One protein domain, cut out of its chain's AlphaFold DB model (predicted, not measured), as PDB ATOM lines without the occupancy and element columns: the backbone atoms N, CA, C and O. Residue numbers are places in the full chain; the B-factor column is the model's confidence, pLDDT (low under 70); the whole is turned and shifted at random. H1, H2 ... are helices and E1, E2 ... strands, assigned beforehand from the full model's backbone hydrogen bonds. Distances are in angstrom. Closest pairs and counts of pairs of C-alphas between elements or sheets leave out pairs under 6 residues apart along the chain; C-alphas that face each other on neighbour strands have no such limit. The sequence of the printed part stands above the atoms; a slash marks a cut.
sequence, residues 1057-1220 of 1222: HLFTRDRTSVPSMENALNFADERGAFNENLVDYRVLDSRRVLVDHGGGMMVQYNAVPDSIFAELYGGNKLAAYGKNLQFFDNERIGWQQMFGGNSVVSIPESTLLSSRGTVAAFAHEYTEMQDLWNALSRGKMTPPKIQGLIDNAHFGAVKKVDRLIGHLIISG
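AT A GLANCE: This is residues 1057 to 1220 of the 1222 residues of an uncharacterized protein of Andreprevotia lacus DSM 23236 (UniProt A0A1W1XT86). A twisted four-stranded sheet has the long helix H5 and the short H1 over one face, and the longest helix, H6, packs on H5 away from the sheet, making a long helical hairpin with it. H2 and H4 sit near one end of E4, H3 near the far end of H5, and a long loop, residues 1122 to 1142, passes the E4 edge. The printed part has 164 residues with six named helices and four named strands, in the order H1 E1 E2 E3 H2 H3 E4 H4 H5 H6; the class is mixed, helices and strands. The sheet, E1 E2 E3 E4, is mixed, with E3 and E4 parallel. The whole is compact, with a radius of gyration of the C-alphas of 15.5 A, and spans 47 by 31 by 30 A, only just elongated.

HOW THE PARTS SIT: E1, residues 1088 to 1093, E2, 1096 to 1100, and E3, 1106 to 1112, form a meander, each strand the antiparallel neighbour of the one before; N 1090 and O 1098 are 2.8 A apart, N 1099 and O 1107 2.8 A. E4, residues 1151 to 1156, is parallel to E3, with N 1110 and O 1153 2.8 A apart. E3, H2, residues 1114 to 1121, H3, 1143 to 1147, and E4 form a strand-helix-strand unit, two parallel neighbour strands with helices between, its crossover right-handed. Residues 1128 to 1129 pair antiparallel with 1153 to 1154 of E4. H5, residues 1163 to 1184, is over E3 and E4 at a height of 9.7 A over the sheet, slantwise to the strands. On the same face, H1, residues 1069 to 1077, has a height of 9.4 A. H1 and H5 touch, about perpendicular at 80 degrees, the closest C-alphas being those of Ala 1076 and Val 1167, 4.7 A. H6, residues 1191 to 1218, touches H5, Glu 1176 to Ala 1201 being the closest C-alphas at 4.8 A; this hairpin has a shallow tilt of 33 degrees, only just short of steep, opposite ways. H4, residues 1157 to 1160, touches H5 only at the corner. H2 and H4 only graze the sheet. Every O i to N i+4 pair is within hydrogen-bond range in H1, H2, H3 and H5, and 20 of 24 in H6; H4 is too short for one.

IN THESE COORDINATES: H1 begins at C-alpha 1069 (159.720, 156.739, 115.990). E3 is 19.1 A long, E4 17.0 A, H5 31.5 A and H6 40.3 A. H6 ends at C-alpha 1218 (154.723, 136.514, 131.895).

THE WHOLE: The C-alphas of Asp 1137 and Gly 1220, the two farthest apart, are 49.6 A apart. The printed part has no cut; H2 to H3 is a long link. The pLDDT is under 70 at residues 1085, 1132 to 1134 and 1136.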
ATOM      1  N   HIS A1057     157.202 151.406 137.328       78.94
ATOM      2  CA  HIS A1057     158.463 151.052 137.994       78.94
ATOM      3  C   HIS A1057     159.244 149.902 137.321       78.94
ATOM      4  O   HIS A1057     160.365 149.599 137.727       78.94
ATOM      5  N   LEU A1058     158.665 149.242 136.309       81.25
ATOM      6  CA  LEU A1058     159.286 148.159 135.541       81.25
ATOM      7  C   LEU A1058     159.871 148.642 134.205       81.25
ATOM      8  O   LEU A1058     160.393 147.818 133.447       81.25
ATOM      9  N   PHE A1059     159.801 149.945 133.900       88.94
ATOM     10  CA  PHE A1059     160.312 150.554 132.663       88.94
ATOM     11  C   PHE A1059     161.831 150.775 132.710       88.94
ATOM     12  O   PHE A1059     162.350 151.864 132.471       88.94
ATOM     13  N   THR A1060     162.568 149.702 132.995       87.00
ATOM     14  CA  THR A1060     164.028 149.670 132.900       87.00
ATOM     15  C   THR A1060     164.480 150.012 131.481       87.00
ATOM     16  O   THR A1060     163.908 149.515 130.505       87.00
ATOM     17  N   ARG A1061     165.528 150.832 131.363       92.81
ATOM     18  CA  ARG A1061     166.200 151.111 130.090       92.81
ATOM     19  C   ARG A1061     166.973 149.876 129.634       92.81
ATOM     20  O   ARG A1061     167.990 149.534 130.225       92.81
ATOM     21  N   ASP A1062     166.499 149.257 128.564       92.88
ATOM     22  CA  ASP A1062     167.113 148.109 127.893       92.88
ATOM     23  C   ASP A1062     167.801 148.500 126.573       92.88
ATOM     24  O   ASP A1062     168.559 147.713 126.006       92.88
ATOM     25  N   ARG A1063     167.599 149.735 126.089       93.88
ATOM     26  CA  ARG A1063     168.188 150.238 124.838       93.88
ATOM     27  C   ARG A1063     169.334 151.214 125.087       93.88
ATOM     28  O   ARG A1063     169.266 152.122 125.921       93.88
ATOM     29  N   THR A1064     170.393 151.075 124.296       94.62
ATOM     30  CA  THR A1064     171.563 151.967 124.324       94.62
ATOM     31  C   THR A1064     171.270 153.322 123.677       94.62
ATOM     32  O   THR A1064     171.668 154.348 124.229       94.62
ATOM     33  N   SER A1065     170.519 153.353 122.574       96.00
ATOM     34  CA  SER A1065     170.138 154.562 121.826       96.00
ATOM     35  C   SER A1065     168.627 154.665 121.614       96.00
ATOM     36  O   SER A1065     167.946 153.646 121.506       96.00
ATOM     37  N   VAL A1066     168.114 155.895 121.503       95.75
ATOM     38  CA  VAL A1066     166.700 156.155 121.187       95.75
ATOM     39  C   VAL A1066     166.400 155.568 119.796       95.75
ATOM     40  O   VAL A1066     167.127 155.893 118.852       95.75
ATOM     41  N   PRO A1067     165.390 154.693 119.637       95.56
ATOM     42  CA  PRO A1067     164.989 154.186 118.324       95.56
ATOM     43  C   PRO A1067     164.392 155.304 117.458       95.56
ATOM     44  O   PRO A1067     163.954 156.336 117.969       95.56
ATOM     45  N   SER A1068     164.301 155.089 116.141       96.75
ATOM     46  CA  SER A1068     163.410 155.917 115.321       96.75
ATOM     47  C   SER A1068     161.963 155.748 115.799       96.75
ATOM     48  O   SER A1068     161.575 154.676 116.269       96.75
ATOM     49  N   MET A1069     161.146 156.791 115.651       96.69
ATOM     50  CA  MET A1069     159.720 156.739 115.990       96.69
ATOM     51  C   MET A1069     158.987 155.629 115.212       96.69
ATOM     52  O   MET A1069     158.093 154.989 115.748       96.69
ATOM     53  N   GLU A1070     159.423 155.343 113.982       96.12
ATOM     54  CA  GLU A1070     158.974 154.203 113.173       96.12
ATOM     55  C   GLU A1070     159.301 152.848 113.822       96.12
ATOM     56  O   GLU A1070     158.403 152.037 114.038       96.12
ATOM     57  N   ASN A1071     160.560 152.614 114.212       95.88
ATOM     58  CA  ASN A1071     160.949 151.360 114.861       95.88
ATOM     59  C   ASN A1071     160.252 151.193 116.220       95.88
ATOM     60  O   ASN A1071     159.894 150.080 116.594       95.88
ATOM     61  N   ALA A1072     160.046 152.291 116.952       96.12
ATOM     62  CA  ALA A1072     159.325 152.288 118.220       96.12
ATOM     63  C   ALA A1072     157.834 151.939 118.047       96.12
ATOM     64  O   ALA A1072     157.296 151.172 118.845       96.12
ATOM     65  N   LEU A1073     157.193 152.475 117.001       95.50
ATOM     66  CA  LEU A1073     155.804 152.191 116.638       95.50
ATOM     67  C   LEU A1073     155.624 150.715 116.257       95.50
ATOM     68  O   LEU A1073     154.783 150.034 116.841       95.50
ATOM     69  N   ASN A1074     156.455 150.209 115.339       95.06
ATOM     70  CA  ASN A1074     156.399 148.822 114.869       95.06
ATOM     71  C   ASN A1074     156.608 147.831 116.024       95.06
ATOM     72  O   ASN A1074     155.799 146.927 116.220       95.06
ATOM     73  N   PHE A1075     157.614 148.073 116.872       94.81
ATOM     74  CA  PHE A1075     157.884 147.272 118.073       94.81
ATOM     75  C   PHE A1075     156.690 147.205 119.047       94.81
ATOM     76  O   PHE A1075     156.525 146.215 119.769       94.81
ATOM     77  N   ALA A1076     155.883 148.271 119.105       95.50
ATOM     78  CA  ALA A1076     154.691 148.344 119.941       95.50
ATOM     79  C   ALA A1076     153.473 147.653 119.306       95.50
ATOM     80  O   ALA A1076     152.697 147.025 120.029       95.50
ATOM     81  N   ASP A1077     153.322 147.714 117.980       94.88
ATOM     82  CA  ASP A1077     152.257 147.008 117.255       94.88
ATOM     83  C   ASP A1077     152.454 145.486 117.277       94.88
ATOM     84  O   ASP A1077     151.536 144.757 117.650       94.88
ATOM     85  N   GLU A1078     153.689 145.014 117.055       93.44
ATOM     86  CA  GLU A1078     154.106 143.612 117.258       93.44
ATOM     87  C   GLU A1078     153.735 143.068 118.650       93.44
ATOM     88  O   GLU A1078     153.554 141.864 118.837       93.44
ATOM     89  N   ARG A1079     153.627 143.961 119.643       94.38
ATOM     90  CA  ARG A1079     153.276 143.659 121.040       94.38
ATOM     91  C   ARG A1079     151.839 144.047 121.396       94.38
ATOM     92  O   ARG A1079     151.493 144.110 122.572       94.38
ATOM     93  N   GLY A1080     150.985 144.278 120.397       93.25
ATOM     94  CA  GLY A1080     149.541 144.456 120.552       93.25
ATOM     95  C   GLY A1080     149.096 145.812 121.108       93.25
ATOM     96  O   GLY A1080     147.936 145.946 121.512       93.25
ATOM     97  N   ALA A1081     149.962 146.834 121.128       93.81
ATOM     98  CA  ALA A1081     149.625 148.156 121.666       93.81
ATOM     99  C   ALA A1081     148.366 148.760 121.016       93.81
ATOM    100  O   ALA A1081     147.512 149.315 121.718       93.81
ATOM    101  N   PHE A1082     148.204 148.570 119.703       93.44
ATOM    102  CA  PHE A1082     147.106 149.110 118.895       93.44
ATOM    103  C   PHE A1082     145.910 148.144 118.731       93.44
ATOM    104  O   PHE A1082     145.022 148.371 117.910       93.44
ATOM    105  N   ASN A1083     145.840 147.070 119.532       86.25
ATOM    106  CA  ASN A1083     144.810 146.021 119.445       86.25
ATOM    107  C   ASN A1083     144.664 145.400 118.027       86.25
ATOM    108  O   ASN A1083     143.539 145.096 117.636       86.25
ATOM    109  N   GLU A1084     145.751 145.257 117.256       75.19
ATOM    110  CA  GLU A1084     145.739 144.814 115.840       75.19
ATOM    111  C   GLU A1084     145.112 145.834 114.847       75.19
ATOM    112  O   GLU A1084     144.748 145.463 113.734       75.19
ATOM    113  N   ASN A1085     144.975 147.122 115.219       65.50
ATOM    114  CA  ASN A1085     144.357 148.176 114.382       65.50
ATOM    115  C   ASN A1085     145.325 149.293 113.939       65.50
ATOM    116  O   ASN A1085     144.877 150.411 113.674       65.50
ATOM    117  N   LEU A1086     146.632 149.034 113.841       75.69
ATOM    118  CA  LEU A1086     147.528 149.947 113.129       75.69
ATOM    119  C   LEU A1086     147.228 149.835 111.620       75.69
ATOM    120  O   LEU A1086     147.567 148.830 110.999       75.69
ATOM    121  N   VAL A1087     146.523 150.813 111.036       74.19
ATOM    122  CA  VAL A1087     146.008 150.690 109.655       74.19
ATOM    123  C   VAL A1087     147.025 151.160 108.618       74.19
ATOM    124  O   VAL A1087     147.255 150.464 107.631       74.19
ATOM    125  N   ASP A1088     147.610 152.341 108.821       90.81
ATOM    126  CA  ASP A1088     148.639 152.921 107.952       90.81
ATOM    127  C   ASP A1088     149.463 153.953 108.743       90.81
ATOM    128  O   ASP A1088     148.979 154.542 109.716       90.81
ATOM    129  N   TYR A1089     150.700 154.220 108.330       95.06
ATOM    130  CA  TYR A1089     151.490 155.311 108.890       95.06
ATOM    131  C   TYR A1089     152.443 155.942 107.874       95.06
ATOM    132  O   TYR A1089     153.033 155.298 107.011       95.06
ATOM    133  N   ARG A1090     152.661 157.250 108.028       96.81
ATOM    134  CA  ARG A1090     153.632 158.024 107.259       96.81
ATOM    135  C   ARG A1090     154.687 158.617 108.182       96.81
ATOM    136  O   ARG A1090     154.411 159.550 108.943       96.81
ATOM    137  N   VAL A1091     155.914 158.126 108.053       96.94
ATOM    138  CA  VAL A1091     157.100 158.753 108.651       96.94
ATOM    139  C   VAL A1091     157.216 160.194 108.149       96.94
ATOM    140  O   VAL A1091     157.097 160.462 106.952       96.94
ATOM    141  N   LEU A1092     157.400 161.139 109.070       96.44
ATOM    142  CA  LEU A1092     157.649 162.551 108.767       96.44
ATOM    143  C   LEU A1092     159.143 162.871 108.907       96.44
ATOM    144  O   LEU A1092     159.696 163.585 108.075       96.44
ATOM    145  N   ASP A1093     159.779 162.317 109.942       96.75
ATOM    146  CA  ASP A1093     161.228 162.215 110.135       96.75
ATOM    147  C   ASP A1093     161.534 161.148 111.209       96.75
ATOM    148  O   ASP A1093     160.628 160.495 111.726       96.75
ATOM    149  N   SER A1094     162.808 160.973 111.574       95.19
ATOM    150  CA  SER A1094     163.246 159.966 112.553       95.19
ATOM    151  C   SER A1094     162.610 160.091 113.943       95.19
ATOM    152  O   SER A1094     162.563 159.094 114.662       95.19
ATOM    153  N   ARG A1095     162.103 161.271 114.327       97.19
ATOM    154  CA  ARG A1095     161.418 161.518 115.606       97.19
ATOM    155  C   ARG A1095     159.900 161.633 115.470       97.19
ATOM    156  O   ARG A1095     159.232 161.709 116.499       97.19
ATOM    157  N   ARG A1096     159.333 161.676 114.258       97.38
ATOM    158  CA  ARG A1096     157.909 161.987 114.043       97.38
ATOM    159  C   ARG A1096     157.246 161.066 113.025       97.38
ATOM    160  O   ARG A1096     157.655 161.021 111.867       97.38
ATOM    161  N   VAL A1097     156.157 160.415 113.425       96.56
ATOM    162  CA  VAL A1097     155.320 159.569 112.553       96.56
ATOM    163  C   VAL A1097     153.862 160.010 112.663       96.56
ATOM    164  O   VAL A1097     153.367 160.259 113.760       96.56
ATOM    165  N   LEU A1098     153.176 160.116 111.525       96.56
ATOM    166  CA  LEU A1098     151.734 160.344 111.444       96.56
ATOM    167  C   LEU A1098     151.028 159.019 111.149       96.56
ATOM    168  O   LEU A1098     151.218 158.464 110.074       96.56
ATOM    169  N   VAL A1099     150.210 158.544 112.079       94.94
ATOM    170  CA  VAL A1099     149.490 157.266 112.011       94.94
ATOM    171  C   VAL A1099     148.016 157.510 111.686       94.94
ATOM    172  O   VAL A1099     147.413 158.428 112.252       94.94
ATOM    173  N   ASP A1100     147.440 156.690 110.807       94.94
ATOM    174  CA  ASP A1100     145.992 156.492 110.699       94.94
ATOM    175  C   ASP A1100     145.623 155.218 111.473       94.94
ATOM    176  O   ASP A1100     146.013 154.107 111.112       94.94
ATOM    177  N   HIS A1101     144.867 155.384 112.558       92.38
ATOM    178  CA  HIS A1101     144.320 154.275 113.353       92.38
ATOM    179  C   HIS A1101     142.958 153.787 112.832       92.38
ATOM    180  O   HIS A1101     142.210 153.096 113.525       92.38
ATOM    181  N   GLY A1102     142.600 154.179 111.609       89.69
ATOM    182  CA  GLY A1102     141.334 153.864 110.978       89.69
ATOM    183  C   GLY A1102     140.221 154.849 111.332       89.69
ATOM    184  O   GLY A1102     140.278 155.638 112.279       89.69
ATOM    185  N   GLY A1103     139.170 154.834 110.511       87.50
ATOM    186  CA  GLY A1103     137.993 155.696 110.672       87.50
ATOM    187  C   GLY A1103     138.246 157.201 110.491       87.50
ATOM    188  O   GLY A1103     137.286 157.966 110.573       87.50
ATOM    189  N   GLY A1104     139.488 157.626 110.224       89.19
ATOM    190  CA  GLY A1104     139.918 159.027 110.195       89.19
ATOM    191  C   GLY A1104     140.600 159.513 111.482       89.19
ATOM    192  O   GLY A1104     140.803 160.723 111.627       89.19
ATOM    193  N   MET A1105     140.955 158.619 112.415       93.56
ATOM    194  CA  MET A1105     141.695 158.979 113.630       93.56
ATOM    195  C   MET A1105     143.193 159.171 113.335       93.56
ATOM    196  O   MET A1105     144.021 158.297 113.592       93.56
ATOM    197  N   MET A1106     143.539 160.357 112.831       94.31
ATOM    198  CA  MET A1106     144.929 160.752 112.583       94.31
ATOM    199  C   MET A1106     145.643 161.176 113.881       94.31
ATOM    200  O   MET A1106     145.251 162.159 114.532       94.31
ATOM    201  N   VAL A1107     146.731 160.480 114.230       95.38
ATOM    202  CA  VAL A1107     147.566 160.754 115.415       95.38
ATOM    203  C   VAL A1107     149.029 160.906 115.006       95.38
ATOM    204  O   VAL A1107     149.618 160.000 114.425       95.38
ATOM    205  N   GLN A1108     149.636 162.055 115.304       96.75
ATOM    206  CA  GLN A1108     151.065 162.284 115.094       96.75
ATOM    207  C   GLN A1108     151.839 162.055 116.395       96.75
ATOM    208  O   GLN A1108     151.702 162.842 117.330       96.75
ATOM    209  N   TYR A1109     152.684 161.030 116.433       97.00
ATOM    210  CA  TYR A1109     153.575 160.751 117.558       97.00
ATOM    211  C   TYR A1109     154.928 161.448 117.354       97.00
ATOM    212  O   TYR A1109     155.518 161.352 116.276       97.00
ATOM    213  N   ASN A1110     155.415 162.142 118.386       97.69
ATOM    214  CA  ASN A1110     156.686 162.868 118.406       97.69
ATOM    215  C   ASN A1110     157.575 162.374 119.558       97.69
ATOM    216  O   ASN A1110     157.156 162.423 120.713       97.69
ATOM    217  N   ALA A1111     158.822 162.005 119.275       97.25
ATOM    218  CA  ALA A1111     159.859 161.858 120.291       97.25
ATOM    219  C   ALA A1111     160.360 163.252 120.691       97.25
ATOM    220  O   ALA A1111     160.779 164.037 119.832       97.25
ATOM    221  N   VAL A1112     160.302 163.568 121.984       97.19
ATOM    222  CA  VAL A1112     160.698 164.867 122.543       97.19
ATOM    223  C   VAL A1112     161.770 164.637 123.610       97.19
ATOM    224  O   VAL A1112     161.513 163.882 124.546       97.19
ATOM    225  N   PRO A1113     162.952 165.281 123.516       97.25
ATOM    226  CA  PRO A1113     163.995 165.158 124.530       97.25
ATOM    227  C   PRO A1113     163.468 165.484 125.929       97.25
ATOM    228  O   PRO A1113     162.788 166.494 126.114       97.25
ATOM    229  N   ASP A1114     163.810 164.651 126.910       95.81
ATOM    230  CA  ASP A1114     163.194 164.633 128.244       95.81
ATOM    231  C   ASP A1114     163.174 165.992 128.954       95.81
ATOM    232  O   ASP A1114     162.201 166.316 129.629       95.81
ATOM    233  N   SER A1115     164.214 166.813 128.782       95.75
ATOM    234  CA  SER A1115     164.269 168.169 129.343       95.75
ATOM    235  C   SER A1115     163.183 169.082 128.768       95.75
ATOM    236  O   SER A1115     162.494 169.760 129.523       95.75
ATOM    237  N   ILE A1116     162.987 169.047 127.447       96.06
ATOM    238  CA  ILE A1116     161.953 169.808 126.734       96.06
ATOM    239  C   ILE A1116     160.567 169.244 127.068       96.06
ATOM    240  O   ILE A1116     159.616 169.999 127.255       96.06
ATOM    241  N   PHE A1117     160.438 167.919 127.185       95.81
ATOM    242  CA  PHE A1117     159.178 167.295 127.582       95.81
ATOM    243  C   PHE A1117     158.782 167.702 129.012       95.81
ATOM    244  O   PHE A1117     157.654 168.142 129.240       95.81
ATOM    245  N   ALA A1118     159.712 167.626 129.966       93.19
ATOM    246  CA  ALA A1118     159.475 168.008 131.355       93.19
ATOM    247  C   ALA A1118     159.190 169.513 131.512       93.19
ATOM    248  O   ALA A1118     158.330 169.874 132.316       93.19
ATOM    249  N   GLU A1119     159.852 170.374 130.730       93.56
ATOM    250  CA  GLU A1119     159.599 171.822 130.682       93.56
ATOM    251  C   GLU A1119     158.193 172.154 130.152       93.56
ATOM    252  O   GLU A1119     157.502 172.998 130.724       93.56
ATOM    253  N   LEU A1120     157.744 171.481 129.085       92.25
ATOM    254  CA  LEU A1120     156.458 171.766 128.435       92.25
ATOM    255  C   LEU A1120     155.249 171.101 129.109       92.25
ATOM    256  O   LEU A1120     154.150 171.656 129.061       92.25
ATOM    257  N   TYR A1121     155.422 169.911 129.691       92.69
ATOM    258  CA  TYR A1121     154.308 169.053 130.116       92.69
ATOM    259  C   TYR A1121     154.371 168.594 131.580       92.69
ATOM    260  O   TYR A1121     153.348 168.141 132.105       92.69
ATOM    261  N   GLY A1122     155.522 168.735 132.244       92.12
ATOM    262  CA  GLY A1122     155.820 168.127 133.543       92.12
ATOM    263  C   GLY A1122     156.506 166.764 133.400       92.12
ATOM    264  O   GLY A1122     156.131 165.949 132.563       92.12
ATOM    265  N   GLY A1123     157.527 166.512 134.226       88.81
ATOM    266  CA  GLY A1123     158.364 165.302 134.160       88.81
ATOM    267  C   GLY A1123     157.745 164.025 134.746       88.81
ATOM    268  O   GLY A1123     158.460 163.046 134.919       88.81
ATOM    269  N   ASN A1124     156.454 164.032 135.090       87.25
ATOM    270  CA  ASN A1124     155.718 162.915 135.698       87.25
ATOM    271  C   ASN A1124     154.700 162.275 134.734       87.25
ATOM    272  O   ASN A1124     153.631 161.844 135.163       87.25
ATOM    273  N   LYS A1125     154.984 162.290 133.424       88.19
ATOM    274  CA  LYS A1125     154.071 161.815 132.374       88.19
ATOM    275  C   LYS A1125     154.812 161.009 131.315       88.19
ATOM    276  O   LYS A1125     155.855 161.433 130.827       88.19
ATOM    277  N   LEU A1126     154.214 159.889 130.916       90.56
ATOM    278  CA  LEU A1126     154.718 158.997 129.865       90.56
ATOM    279  C   LEU A1126     154.451 159.528 128.446       90.56
ATOM    280  O   LEU A1126     155.126 159.130 127.502       90.56
ATOM    281  N   ALA A1127     153.464 160.413 128.297       93.81
ATOM    282  CA  ALA A1127     153.120 161.101 127.060       93.81
ATOM    283  C   ALA A1127     152.284 162.365 127.353       93.81
ATOM    284  O   ALA A1127     151.828 162.569 128.483       93.81
ATOM    285  N   ALA A1128     152.120 163.247 126.363       93.44
ATOM    286  CA  ALA A1128     151.300 164.452 126.494       93.44
ATOM    287  C   ALA A1128     150.786 164.993 125.149       93.44
ATOM    288  O   ALA A1128     151.511 165.038 124.153       93.44
ATOM    289  N   TYR A1129     149.552 165.502 125.135       92.44
ATOM    290  CA  TYR A1129     148.943 166.080 123.936       92.44
ATOM    291  C   TYR A1129     149.506 167.467 123.590       92.44
ATOM    292  O   TYR A1129     149.574 168.371 124.422       92.44
ATOM    293  N   GLY A1130     149.842 167.682 122.317       80.19
ATOM    294  CA  GLY A1130     150.530 168.879 121.815       80.19
ATOM    295  C   GLY A1130     149.723 170.189 121.772       80.19
ATOM    296  O   GLY A1130     150.131 171.112 121.066       80.19
ATOM    297  N   LYS A1131     148.580 170.294 122.465       71.06
ATOM    298  CA  LYS A1131     147.745 171.509 122.514       71.06
ATOM    299  C   LYS A1131     147.160 171.757 123.901       71.06
ATOM    300  O   LYS A1131     146.382 170.953 124.404       71.06
ATOM    301  N   ASN A1132     147.409 172.955 124.431       59.16
ATOM    302  CA  ASN A1132     146.613 173.520 125.518       59.16
ATOM    303  C   ASN A1132     145.192 173.797 125.008       59.16
ATOM    304  O   ASN A1132     144.956 174.773 124.292       59.16
ATOM    305  N   LEU A1133     144.248 172.924 125.364       65.12
ATOM    306  CA  LEU A1133     142.836 173.058 125.013       65.12
ATOM    307  C   LEU A1133     142.201 174.218 125.790       65.12
ATOM    308  O   LEU A1133     141.691 174.048 126.896       65.12
ATOM    309  N   GLN A1134     142.211 175.411 125.195       63.44
ATOM    310  CA  GLN A1134     141.414 176.538 125.676       63.44
ATOM    311  C   GLN A1134     139.935 176.281 125.369       63.44
ATOM    312  O   GLN A1134     139.412 176.654 124.319       63.44
ATOM    313  N   PHE A1135     139.262 175.594 126.290       70.75
ATOM    314  CA  PHE A1135     137.821 175.389 126.239       70.75
ATOM    315  C   PHE A1135     137.093 176.716 126.503       70.75
ATOM    316  O   PHE A1135     137.116 177.228 127.620       70.75
ATOM    317  N   PHE A1136     136.410 177.256 125.493       64.56
ATOM    318  CA  PHE A1136     135.468 178.361 125.692       64.56
ATOM    319  C   PHE A1136     134.184 177.852 126.363       64.56
ATOM    320  O   PHE A1136     133.710 176.749 126.066       64.56
ATOM    321  N   ASP A1137     133.614 178.652 127.269       74.00
ATOM    322  CA  ASP A1137     132.518 178.218 128.137       74.00
ATOM    323  C   ASP A1137     131.309 177.670 127.363       74.00
ATOM    324  O   ASP A1137     130.674 178.349 126.558       74.00
ATOM    325  N   ASN A1138     130.950 176.426 127.685       78.69
ATOM    326  CA  ASN A1138     129.773 175.698 127.204       78.69
ATOM    327  C   ASN A1138     129.652 175.421 125.689       78.69
ATOM    328  O   ASN A1138     128.673 174.763 125.313       78.69
ATOM    329  N   GLU A1139     130.594 175.801 124.811       88.75
ATOM    330  CA  GLU A1139     130.483 175.370 123.404       88.75
ATOM    331  C   GLU A1139     130.606 173.842 123.301       88.75
ATOM    332  O   GLU A1139     131.483 173.211 123.892       88.75
ATOM    333  N   ARG A1140     129.721 173.219 122.519       88.50
ATOM    334  CA  ARG A1140     129.872 171.812 122.152       88.50
ATOM    335  C   ARG A1140     130.955 171.691 121.079       88.50
ATOM    336  O   ARG A1140     130.713 172.104 119.946       88.50
ATOM    337  N   ILE A1141     132.081 171.049 121.384       90.06
ATOM    338  CA  ILE A1141     133.179 170.775 120.439       90.06
ATOM    339  C   ILE A1141     133.228 169.288 120.053       90.06
ATOM    340  O   ILE A1141     132.862 168.424 120.845       90.06
ATOM    341  N   GLY A1142     133.631 168.979 118.820       90.69
ATOM    342  CA  GLY A1142     133.931 167.622 118.345       90.69
ATOM    343  C   GLY A1142     135.424 167.465 118.047       90.69
ATOM    344  O   GLY A1142     136.195 168.406 118.245       90.69
ATOM    345  N   TRP A1143     135.836 166.304 117.528       92.12
ATOM    346  CA  TRP A1143     137.255 165.982 117.300       92.12
ATOM    347  C   TRP A1143     138.000 167.055 116.492       92.12
ATOM    348  O   TRP A1143     139.047 167.542 116.916       92.12
ATOM    349  N   GLN A1144     137.415 167.490 115.369       89.06
ATOM    350  CA  GLN A1144     138.000 168.514 114.497       89.06
ATOM    351  C   GLN A1144     138.254 169.839 115.235       89.06
ATOM    352  O   GLN A1144     139.247 170.502 114.957       89.06
ATOM    353  N   GLN A1145     137.380 170.226 116.175       89.44
ATOM    354  CA  GLN A1145     137.556 171.440 116.980       89.44
ATOM    355  C   GLN A1145     138.563 171.249 118.122       89.44
ATOM    356  O   GLN A1145     139.290 172.182 118.437       89.44
ATOM    357  N   MET A1146     138.618 170.057 118.725       87.38
ATOM    358  CA  MET A1146     139.539 169.741 119.821       87.38
ATOM    359  C   MET A1146     140.989 169.661 119.319       87.38
ATOM    360  O   MET A1146     141.855 170.401 119.779       87.38
ATOM    361  N   PHE A1147     141.255 168.824 118.315       88.81
ATOM    362  CA  PHE A1147     142.619 168.568 117.845       88.81
ATOM    363  C   PHE A1147     143.023 169.392 116.617       88.81
ATOM    364  O   PHE A1147     144.210 169.650 116.419       88.81
ATOM    365  N   GLY A1148     142.073 169.911 115.831       84.94
ATOM    366  CA  GLY A1148     142.363 170.647 114.591       84.94
ATOM    367  C   GLY A1148     142.610 169.745 113.377       84.94
ATOM    368  O   GLY A1148     143.357 170.131 112.483       84.94
ATOM    369  N   GLY A1149     142.014 168.547 113.357       85.19
ATOM    370  CA  GLY A1149     142.292 167.492 112.380       85.19
ATOM    371  C   GLY A1149     143.193 166.432 113.003       85.19
ATOM    372  O   GLY A1149     142.712 165.608 113.781       85.19
ATOM    373  N   ASN A1150     144.491 166.486 112.702       90.44
ATOM    374  CA  ASN A1150     145.481 165.605 113.316       90.44
ATOM    375  C   ASN A1150     145.630 165.939 114.803       90.44
ATOM    376  O   ASN A1150     145.877 167.089 115.174       90.44
ATOM    377  N   SER A1151     145.541 164.917 115.644       92.12
ATOM    378  CA  SER A1151     146.026 165.008 117.018       92.12
ATOM    379  C   SER A1151     147.550 164.868 117.061       92.12
ATOM    380  O   SER A1151     148.166 164.373 116.115       92.12
ATOM    381  N   VAL A1152     148.167 165.344 118.143       95.31
ATOM    382  CA  VAL A1152     149.621 165.309 118.332       95.31
ATOM    383  C   VAL A1152     149.910 164.795 119.733       95.31
ATOM    384  O   VAL A1152     149.414 165.375 120.697       95.31
ATOM    385  N   VAL A1153     150.717 163.744 119.821       96.19
ATOM    386  CA  VAL A1153     151.159 163.077 121.048       96.19
ATOM    387  C   VAL A1153     152.677 163.213 121.136       96.19
ATOM    388  O   VAL A1153     153.401 162.767 120.248       96.19
ATOM    389  N   SER A1154     153.166 163.847 122.191       97.31
ATOM    390  CA  SER A1154     154.587 163.903 122.538       97.31
ATOM    391  C   SER A1154     154.920 162.761 123.501       97.31
ATOM    392  O   SER A1154     154.144 162.516 124.420       97.31
ATOM    393  N   ILE A1155     156.062 162.098 123.319       96.94
ATOM    394  CA  ILE A1155     156.577 161.013 124.176       96.94
ATOM    395  C   ILE A1155     158.033 161.358 124.569       96.94
ATOM    396  O   ILE A1155     158.782 161.797 123.686       96.94
ATOM    397  N   PRO A1156     158.464 161.178 125.836       97.56
ATOM    398  CA  PRO A1156     159.860 161.354 126.247       97.56
ATOM    399  C   PRO A1156     160.812 160.386 125.529       97.56
ATOM    400  O   PRO A1156     160.458 159.244 125.226       97.56
ATOM    401  N   GLU A1157     162.058 160.799 125.309       97.19
ATOM    402  CA  GLU A1157     163.076 159.930 124.708       97.19
ATOM    403  C   GLU A1157     163.517 158.801 125.659       97.19
ATOM    404  O   GLU A1157     163.805 157.698 125.186       97.19
ATOM    405  N   SER A1158     163.486 159.002 126.983       95.81
ATOM    406  CA  SER A1158     163.683 157.917 127.968       95.81
ATOM    407  C   SER A1158     162.603 156.838 127.922       95.81
ATOM    408  O   SER A1158     162.925 155.656 128.041       95.81
ATOM    409  N   THR A1159     161.343 157.198 127.678       96.06
ATOM    410  CA  THR A1159     160.249 156.224 127.542       96.06
ATOM    411  C   THR A1159     160.474 155.296 126.341       96.06
ATOM    412  O   THR A1159     160.209 154.098 126.427       96.06
ATOM    413  N   LEU A1160     161.062 155.812 125.253       96.44
ATOM    414  CA  LEU A1160     161.440 155.039 124.060       96.44
ATOM    415  C   LEU A1160     162.742 154.224 124.231       96.44
ATOM    416  O   LEU A1160     163.006 153.299 123.457       96.44
ATOM    417  N   LEU A1161     163.546 154.541 125.253       96.12
ATOM    418  CA  LEU A1161     164.744 153.790 125.662       96.12
ATOM    419  C   LEU A1161     164.428 152.554 126.530       96.12
ATOM    420  O   LEU A1161     165.339 151.779 126.821       96.12
ATOM    421  N   SER A1162     163.164 152.353 126.914       96.25
ATOM    422  CA  SER A1162     162.655 151.110 127.504       96.25
ATOM    423  C   SER A1162     161.697 150.419 126.534       96.25
ATOM    424  O   SER A1162     160.750 151.047 126.056       96.25
ATOM    425  N   SER A1163     161.858 149.122 126.274       95.38
ATOM    426  CA  SER A1163     160.868 148.348 125.508       95.38
ATOM    427  C   SER A1163     159.497 148.316 126.180       95.38
ATOM    428  O   SER A1163     158.485 148.483 125.497       95.38
ATOM    429  N   ARG A1164     159.449 148.181 127.514       94.75
ATOM    430  CA  ARG A1164     158.188 148.256 128.273       94.75
ATOM    431  C   ARG A1164     157.597 149.658 128.215       94.75
ATOM    432  O   ARG A1164     156.430 149.782 127.867       94.75
ATOM    433  N   GLY A1165     158.408 150.692 128.460       95.25
ATOM    434  CA  GLY A1165     157.974 152.091 128.357       95.25
ATOM    435  C   GLY A1165     157.426 152.444 126.969       95.25
ATOM    436  O   GLY A1165     156.382 153.082 126.864       95.25
ATOM    437  N   THR A1166     158.062 151.943 125.904       96.50
ATOM    438  CA  THR A1166     157.611 152.110 124.512       96.50
ATOM    439  C   THR A1166     156.209 151.533 124.319       96.50
ATOM    440  O   THR A1166     155.296 152.251 123.913       96.50
ATOM    441  N   VAL A1167     156.021 150.245 124.636       96.19
ATOM    442  CA  VAL A1167     154.720 149.571 124.492       96.19
ATOM    443  C   VAL A1167     153.667 150.245 125.373       96.19
ATOM    444  O   VAL A1167     152.548 150.470 124.916       96.19
ATOM    445  N   ALA A1168     154.027 150.606 126.605       95.25
ATOM    446  CA  ALA A1168     153.147 151.260 127.561       95.25
ATOM    447  C   ALA A1168     152.633 152.613 127.062       95.25
ATOM    448  O   ALA A1168     151.424 152.831 127.066       95.25
ATOM    449  N   ALA A1169     153.517 153.494 126.588       95.62
ATOM    450  CA  ALA A1169     153.136 154.811 126.084       95.62
ATOM    451  C   ALA A1169     152.210 154.704 124.864       95.62
ATOM    452  O   ALA A1169     151.121 155.276 124.867       95.62
ATOM    453  N   PHE A1170     152.576 153.908 123.853       96.62
ATOM    454  CA  PHE A1170     151.724 153.729 122.674       96.62
ATOM    455  C   PHE A1170     150.379 153.077 123.012       96.62
ATOM    456  O   PHE A1170     149.343 153.538 122.530       96.62
ATOM    457  N   ALA A1171     150.368 152.046 123.862       95.62
ATOM    458  CA  ALA A1171     149.141 151.366 124.267       95.62
ATOM    459  C   ALA A1171     148.237 152.249 125.140       95.62
ATOM    460  O   ALA A1171     147.011 152.120 125.043       95.62
ATOM    461  N   HIS A1172     148.811 153.135 125.963       96.06
ATOM    462  CA  HIS A1172     148.071 154.129 126.744       96.06
ATOM    463  C   HIS A1172     147.393 155.127 125.806       96.06
ATOM    464  O   HIS A1172     146.164 155.170 125.724       96.06
ATOM    465  N   GLU A1173     148.202 155.856 125.037       95.06
ATOM    466  CA  GLU A1173     147.771 156.978 124.200       95.06
ATOM    467  C   GLU A1173     146.791 156.538 123.113       95.06
ATOM    468  O   GLU A1173     145.770 157.188 122.906       95.06
ATOM    469  N   TYR A1174     147.036 155.398 122.454       95.50
ATOM    470  CA  TYR A1174     146.072 154.846 121.501       95.50
ATOM    471  C   TYR A1174     144.727 154.525 122.164       95.50
ATOM    472  O   TYR A1174     143.683 154.830 121.599       95.50
ATOM    473  N   THR A1175     144.725 153.933 123.363       95.06
ATOM    474  CA  THR A1175     143.474 153.534 124.030       95.06
ATOM    475  C   THR A1175     142.680 154.752 124.495       95.06
ATOM    476  O   THR A1175     141.471 154.813 124.270       95.06
ATOM    477  N   GLU A1176     143.352 155.742 125.086       94.62
ATOM    478  CA  GLU A1176     142.721 156.992 125.516       94.62
ATOM    479  C   GLU A1176     142.153 157.762 124.308       94.62
ATOM    480  O   GLU A1176     140.986 158.167 124.307       94.62
ATOM    481  N   MET A1177     142.928 157.867 123.224       94.44
ATOM    482  CA  MET A1177     142.519 158.563 122.002       94.44
ATOM    483  C   MET A1177     141.434 157.829 121.218       94.44
ATOM    484  O   MET A1177     140.541 158.487 120.685       94.44
ATOM    485  N   GLN A1178     141.435 156.494 121.195       94.88
ATOM    486  CA  GLN A1178     140.384 155.701 120.558       94.88
ATOM    487  C   GLN A1178     139.030 155.916 121.246       94.88
ATOM    488  O   GLN A1178     138.020 156.078 120.556       94.88
ATOM    489  N   ASP A1179     138.983 155.981 122.580       94.19
ATOM    490  CA  ASP A1179     137.747 156.277 123.316       94.19
ATOM    491  C   ASP A1179     137.294 157.737 123.130       94.19
ATOM    492  O   ASP A1179     136.100 157.990 122.910       94.19
ATOM    493  N   LEU A1180     138.230 158.695 123.114       94.31
ATOM    494  CA  LEU A1180     137.948 160.097 122.779       94.31
ATOM    495  C   LEU A1180     137.403 160.249 121.351       94.31
ATOM    496  O   LEU A1180     136.392 160.927 121.146       94.31
ATOM    497  N   TRP A1181     138.007 159.576 120.369       94.81
ATOM    498  CA  TRP A1181     137.536 159.532 118.985       94.81
ATOM    499  C   TRP A1181     136.146 158.913 118.895       94.81
ATOM    500  O   TRP A1181     135.226 159.523 118.343       94.81
ATOM    501  N   ASN A1182     135.957 157.731 119.487       93.62
ATOM    502  CA  ASN A1182     134.685 157.015 119.492       93.62
ATOM    503  C   ASN A1182     133.564 157.867 120.094       93.62
ATOM    504  O   ASN A1182     132.414 157.773 119.674       93.62
ATOM    505  N   ALA A1183     133.849 158.699 121.091       92.94
ATOM    506  CA  ALA A1183     132.879 159.626 121.658       92.94
ATOM    507  C   ALA A1183     132.620 160.849 120.757       92.94
ATOM    508  O   ALA A1183     131.465 161.142 120.441       92.94
ATOM    509  N   LEU A1184     133.675 161.553 120.335       92.75
ATOM    510  CA  LEU A1184     133.579 162.861 119.676       92.75
ATOM    511  C   LEU A1184     133.198 162.783 118.190       92.75
ATOM    512  O   LEU A1184     132.603 163.731 117.674       92.75
ATOM    513  N   SER A1185     133.478 161.664 117.515       90.81
ATOM    514  CA  SER A1185     133.000 161.377 116.152       90.81
ATOM    515  C   SER A1185     131.476 161.199 116.095       90.81
ATOM    516  O   SER A1185     130.835 161.653 115.150       90.81
ATOM    517  N   ARG A1186     130.866 160.628 117.147       90.38
ATOM    518  CA  ARG A1186     129.402 160.498 117.291       90.38
ATOM    519  C   ARG A1186     128.693 161.823 117.606       90.38
ATOM    520  O   ARG A1186     127.467 161.883 117.525       90.38
ATOM    521  N   GLY A1187     129.426 162.885 117.942       91.06
ATOM    522  CA  GLY A1187     128.883 164.240 118.023       91.06
ATOM    523  C   GLY A1187     129.563 165.145 119.050       91.06
ATOM    524  O   GLY A1187     130.178 164.700 120.014       91.06
ATOM    525  N   LYS A1188     129.387 166.458 118.861       91.31
ATOM    526  CA  LYS A1188     130.006 167.498 119.695       91.31
ATOM    527  C   LYS A1188     129.597 167.389 121.182       91.31
ATOM    528  O   LYS A1188     128.399 167.296 121.482       91.31
ATOM    529  N   MET A1189     130.539 167.509 122.119       92.06
ATOM    530  CA  MET A1189     130.330 167.455 123.579       92.06
ATOM    531  C   MET A1189     130.735 168.763 124.276       92.06
ATOM    532  O   MET A1189     131.551 169.512 123.757       92.06
ATOM    533  N   THR A1190     130.146 169.066 125.440       90.06
ATOM    534  CA  THR A1190     130.522 170.242 126.254       90.06
ATOM    535  C   THR A1190     131.793 169.972 127.072       90.06
ATOM    536  O   THR A1190     132.012 168.815 127.444       90.06
ATOM    537  N   PRO A1191     132.597 170.991 127.440       88.69
ATOM    538  CA  PRO A1191     133.890 170.777 128.096       88.69
ATOM    539  C   PRO A1191     133.843 169.919 129.375       88.69
ATOM    540  O   PRO A1191     134.638 168.986 129.465       88.69
ATOM    541  N   PRO A1192     132.874 170.076 130.308       88.00
ATOM    542  CA  PRO A1192     132.796 169.208 131.489       88.00
ATOM    543  C   PRO A1192     132.515 167.732 131.161       88.00
ATOM    544  O   PRO A1192     132.931 166.842 131.899       88.00
ATOM    545  N   LYS A1193     131.824 167.453 130.044       91.12
ATOM    546  CA  LYS A1193     131.604 166.081 129.558       91.12
ATOM    547  C   LYS A1193     132.837 165.515 128.865       91.12
ATOM    548  O   LYS A1193     133.044 164.313 128.937       91.12
ATOM    549  N   ILE A1194     133.638 166.364 128.221       90.19
ATOM    550  CA  ILE A1194     134.921 165.971 127.631       90.19
ATOM    551  C   ILE A1194     135.930 165.663 128.734       90.19
ATOM    552  O   ILE A1194     136.576 164.628 128.661       90.19
ATOM    553  N   GLN A1195     136.003 166.464 129.801       89.44
ATOM    554  CA  GLN A1195     136.913 166.156 130.904       89.44
ATOM    555  C   GLN A1195     136.532 164.851 131.612       89.44
ATOM    556  O   GLN A1195     137.358 163.952 131.728       89.44
ATOM    557  N   GLY A1196     135.254 164.680 131.965       89.88
ATOM    558  CA  GLY A1196     134.769 163.413 132.522       89.88
ATOM    559  C   GLY A1196     134.868 162.220 131.559       89.88
ATOM    560  O   GLY A1196     134.747 161.082 131.999       89.88
ATOM    561  N   LEU A1197     135.084 162.445 130.261       92.31
ATOM    562  CA  LEU A1197     135.387 161.402 129.283       92.31
ATOM    563  C   LEU A1197     136.889 161.079 129.266       92.31
ATOM    564  O   LEU A1197     137.221 159.903 129.358       92.31
ATOM    565  N   ILE A1198     137.769 162.090 129.224       91.75
ATOM    566  CA  ILE A1198     139.232 161.936 129.348       91.75
ATOM    567  C   ILE A1198     139.558 161.147 130.622       91.75
ATOM    568  O   ILE A1198     140.202 160.107 130.552       91.75
ATOM    569  N   ASP A1199     139.012 161.551 131.773       89.94
ATOM    570  CA  ASP A1199     139.282 160.922 133.075       89.94
ATOM    571  C   ASP A1199     138.869 159.436 133.148       89.94
ATOM    572  O   ASP A1199     139.384 158.690 133.991       89.94
ATOM    573  N   ASN A1200     137.915 159.018 132.305       91.25
ATOM    574  CA  ASN A1200     137.447 157.635 132.178       91.25
ATOM    575  C   ASN A1200     138.253 156.853 131.132       91.25
ATOM    576  O   ASN A1200     138.651 155.722 131.409       91.25
ATOM    577  N   ALA A1201     138.529 157.455 129.970       92.69
ATOM    578  CA  ALA A1201     139.363 156.882 128.914       92.69
ATOM    579  C   ALA A1201     140.781 156.599 129.438       92.69
ATOM    580  O   ALA A1201     141.281 155.488 129.296       92.69
ATOM    581  N   HIS A1202     141.359 157.548 130.177       92.88
ATOM    582  CA  HIS A1202     142.641 157.432 130.871       92.88
ATOM    583  C   HIS A1202     142.672 156.252 131.859       92.88
ATOM    584  O   HIS A1202     143.597 155.442 131.868       92.88
ATOM    585  N   PHE A1203     141.615 156.084 132.661       91.00
ATOM    586  CA  PHE A1203     141.496 154.955 133.593       91.00
ATOM    587  C   PHE A1203     141.279 153.605 132.881       91.00
ATOM    588  O   PHE A1203     141.654 152.557 133.413       91.00
ATOM    589  N   GLY A1204     140.694 153.616 131.680       91.12
ATOM    590  CA  GLY A1204     140.642 152.465 130.777       91.12
ATOM    591  C   GLY A1204     142.011 152.131 130.175       91.12
ATOM    592  O   GLY A1204     142.399 150.961 130.162       91.12
ATOM    593  N   ALA A1205     142.756 153.155 129.753       93.38
ATOM    594  CA  ALA A1205     144.093 153.065 129.181       93.38
ATOM    595  C   ALA A1205     145.089 152.440 130.168       93.38
ATOM    596  O   ALA A1205     145.606 151.363 129.866       93.38
ATOM    597  N   VAL A1206     145.245 152.990 131.383       92.31
ATOM    598  CA  VAL A1206     146.103 152.413 132.448       92.31
ATOM    599  C   VAL A1206     145.795 150.925 132.663       92.31
ATOM    600  O   VAL A1206     146.684 150.078 132.620       92.31
ATOM    601  N   LYS A1207     144.508 150.565 132.774       91.44
ATOM    602  CA  LYS A1207     144.066 149.168 132.940       91.44
ATOM    603  C   LYS A1207     144.285 148.272 131.721       91.44
ATOM    604  O   LYS A1207     144.201 147.048 131.861       91.44
ATOM    605  N   LYS A1208     144.478 148.813 130.517       92.88
ATOM    606  CA  LYS A1208     144.944 148.029 129.365       92.88
ATOM    607  C   LYS A1208     146.456 147.857 129.432       92.88
ATOM    608  O   LYS A1208     146.918 146.733 129.264       92.88
ATOM    609  N   VAL A1209     147.190 148.926 129.734       93.50
ATOM    610  CA  VAL A1209     148.654 148.915 129.797       93.50
ATOM    611  C   VAL A1209     149.179 147.974 130.872       93.50
ATOM    612  O   VAL A1209     149.946 147.082 130.533       93.50
ATOM    613  N   ASP A1210     148.702 148.061 132.116       91.69
ATOM    614  CA  ASP A1210     149.182 147.183 133.197       91.69
ATOM    615  C   ASP A1210     148.963 145.690 132.879       91.69
ATOM    616  O   ASP A1210     149.800 144.849 133.207       91.69
ATOM    617  N   ARG A1211     147.882 145.346 132.161       92.31
ATOM    618  CA  ARG A1211     147.663 143.976 131.657       92.31
ATOM    619  C   ARG A1211     148.584 143.619 130.491       92.31
ATOM    620  O   ARG A1211     149.046 142.487 130.428       92.31
ATOM    621  N   LEU A1212     148.848 144.551 129.576       93.00
ATOM    622  CA  LEU A1212     149.716 144.322 128.418       93.00
ATOM    623  C   LEU A1212     151.178 144.129 128.846       93.00
ATOM    624  O   LEU A1212     151.819 143.166 128.433       93.00
ATOM    625  N   ILE A1213     151.673 144.984 129.742       92.88
ATOM    626  CA  ILE A1213     153.008 144.863 130.337       92.88
ATOM    627  C   ILE A1213     153.091 143.611 131.220       92.88
ATOM    628  O   ILE A1213     154.063 142.865 131.112       92.88
ATOM    629  N   GLY A1214     152.047 143.303 132.000       88.75
ATOM    630  CA  GLY A1214     151.933 142.033 132.725       88.75
ATOM    631  C   GLY A1214     152.044 140.806 131.811       88.75
ATOM    632  O   GLY A1214     152.780 139.873 132.124       88.75
ATOM    633  N   HIS A1215     151.394 140.820 130.641       88.00
ATOM    634  CA  HIS A1215     151.535 139.751 129.650       88.00
ATOM    635  C   HIS A1215     152.952 139.651 129.075       88.00
ATOM    636  O   HIS A1215     153.453 138.534 128.986       88.00
ATOM    637  N   LEU A1216     153.614 140.769 128.743       86.50
ATOM    638  CA  LEU A1216     155.002 140.761 128.248       86.50
ATOM    639  C   LEU A1216     156.008 140.232 129.278       86.50
ATOM    640  O   LEU A1216     156.996 139.603 128.903       86.50
ATOM    641  N   ILE A1217     155.760 140.469 130.569       87.38
ATOM    642  CA  ILE A1217     156.559 139.903 131.665       87.38
ATOM    643  C   ILE A1217     156.340 138.387 131.748       87.38
ATOM    644  O   ILE A1217     157.308 137.633 131.763       87.38
ATOM    645  N   ILE A1218     155.081 137.936 131.756       86.38
ATOM    646  CA  ILE A1218     154.723 136.514 131.895       86.38
ATOM    647  C   ILE A1218     155.152 135.683 130.672       86.38
ATOM    648  O   ILE A1218     155.470 134.506 130.823       86.38
ATOM    649  N   SER A1219     155.164 136.263 129.469       80.06
ATOM    650  CA  SER A1219     155.560 135.559 128.243       80.06
ATOM    651  C   SER A1219     157.068 135.528 127.981       80.06
ATOM    652  O   SER A1219     157.480 134.871 127.028       80.06
ATOM    653  N   GLY A1220     157.881 136.260 128.756       77.50
ATOM    654  CA  GLY A1220     159.293 136.490 128.428       77.50
ATOM    655  C   GLY A1220     159.491 137.245 127.103       77.50
ATOM    656  O   GLY A1220     160.482 137.035 126.418       77.50
TER     657      GLY A1220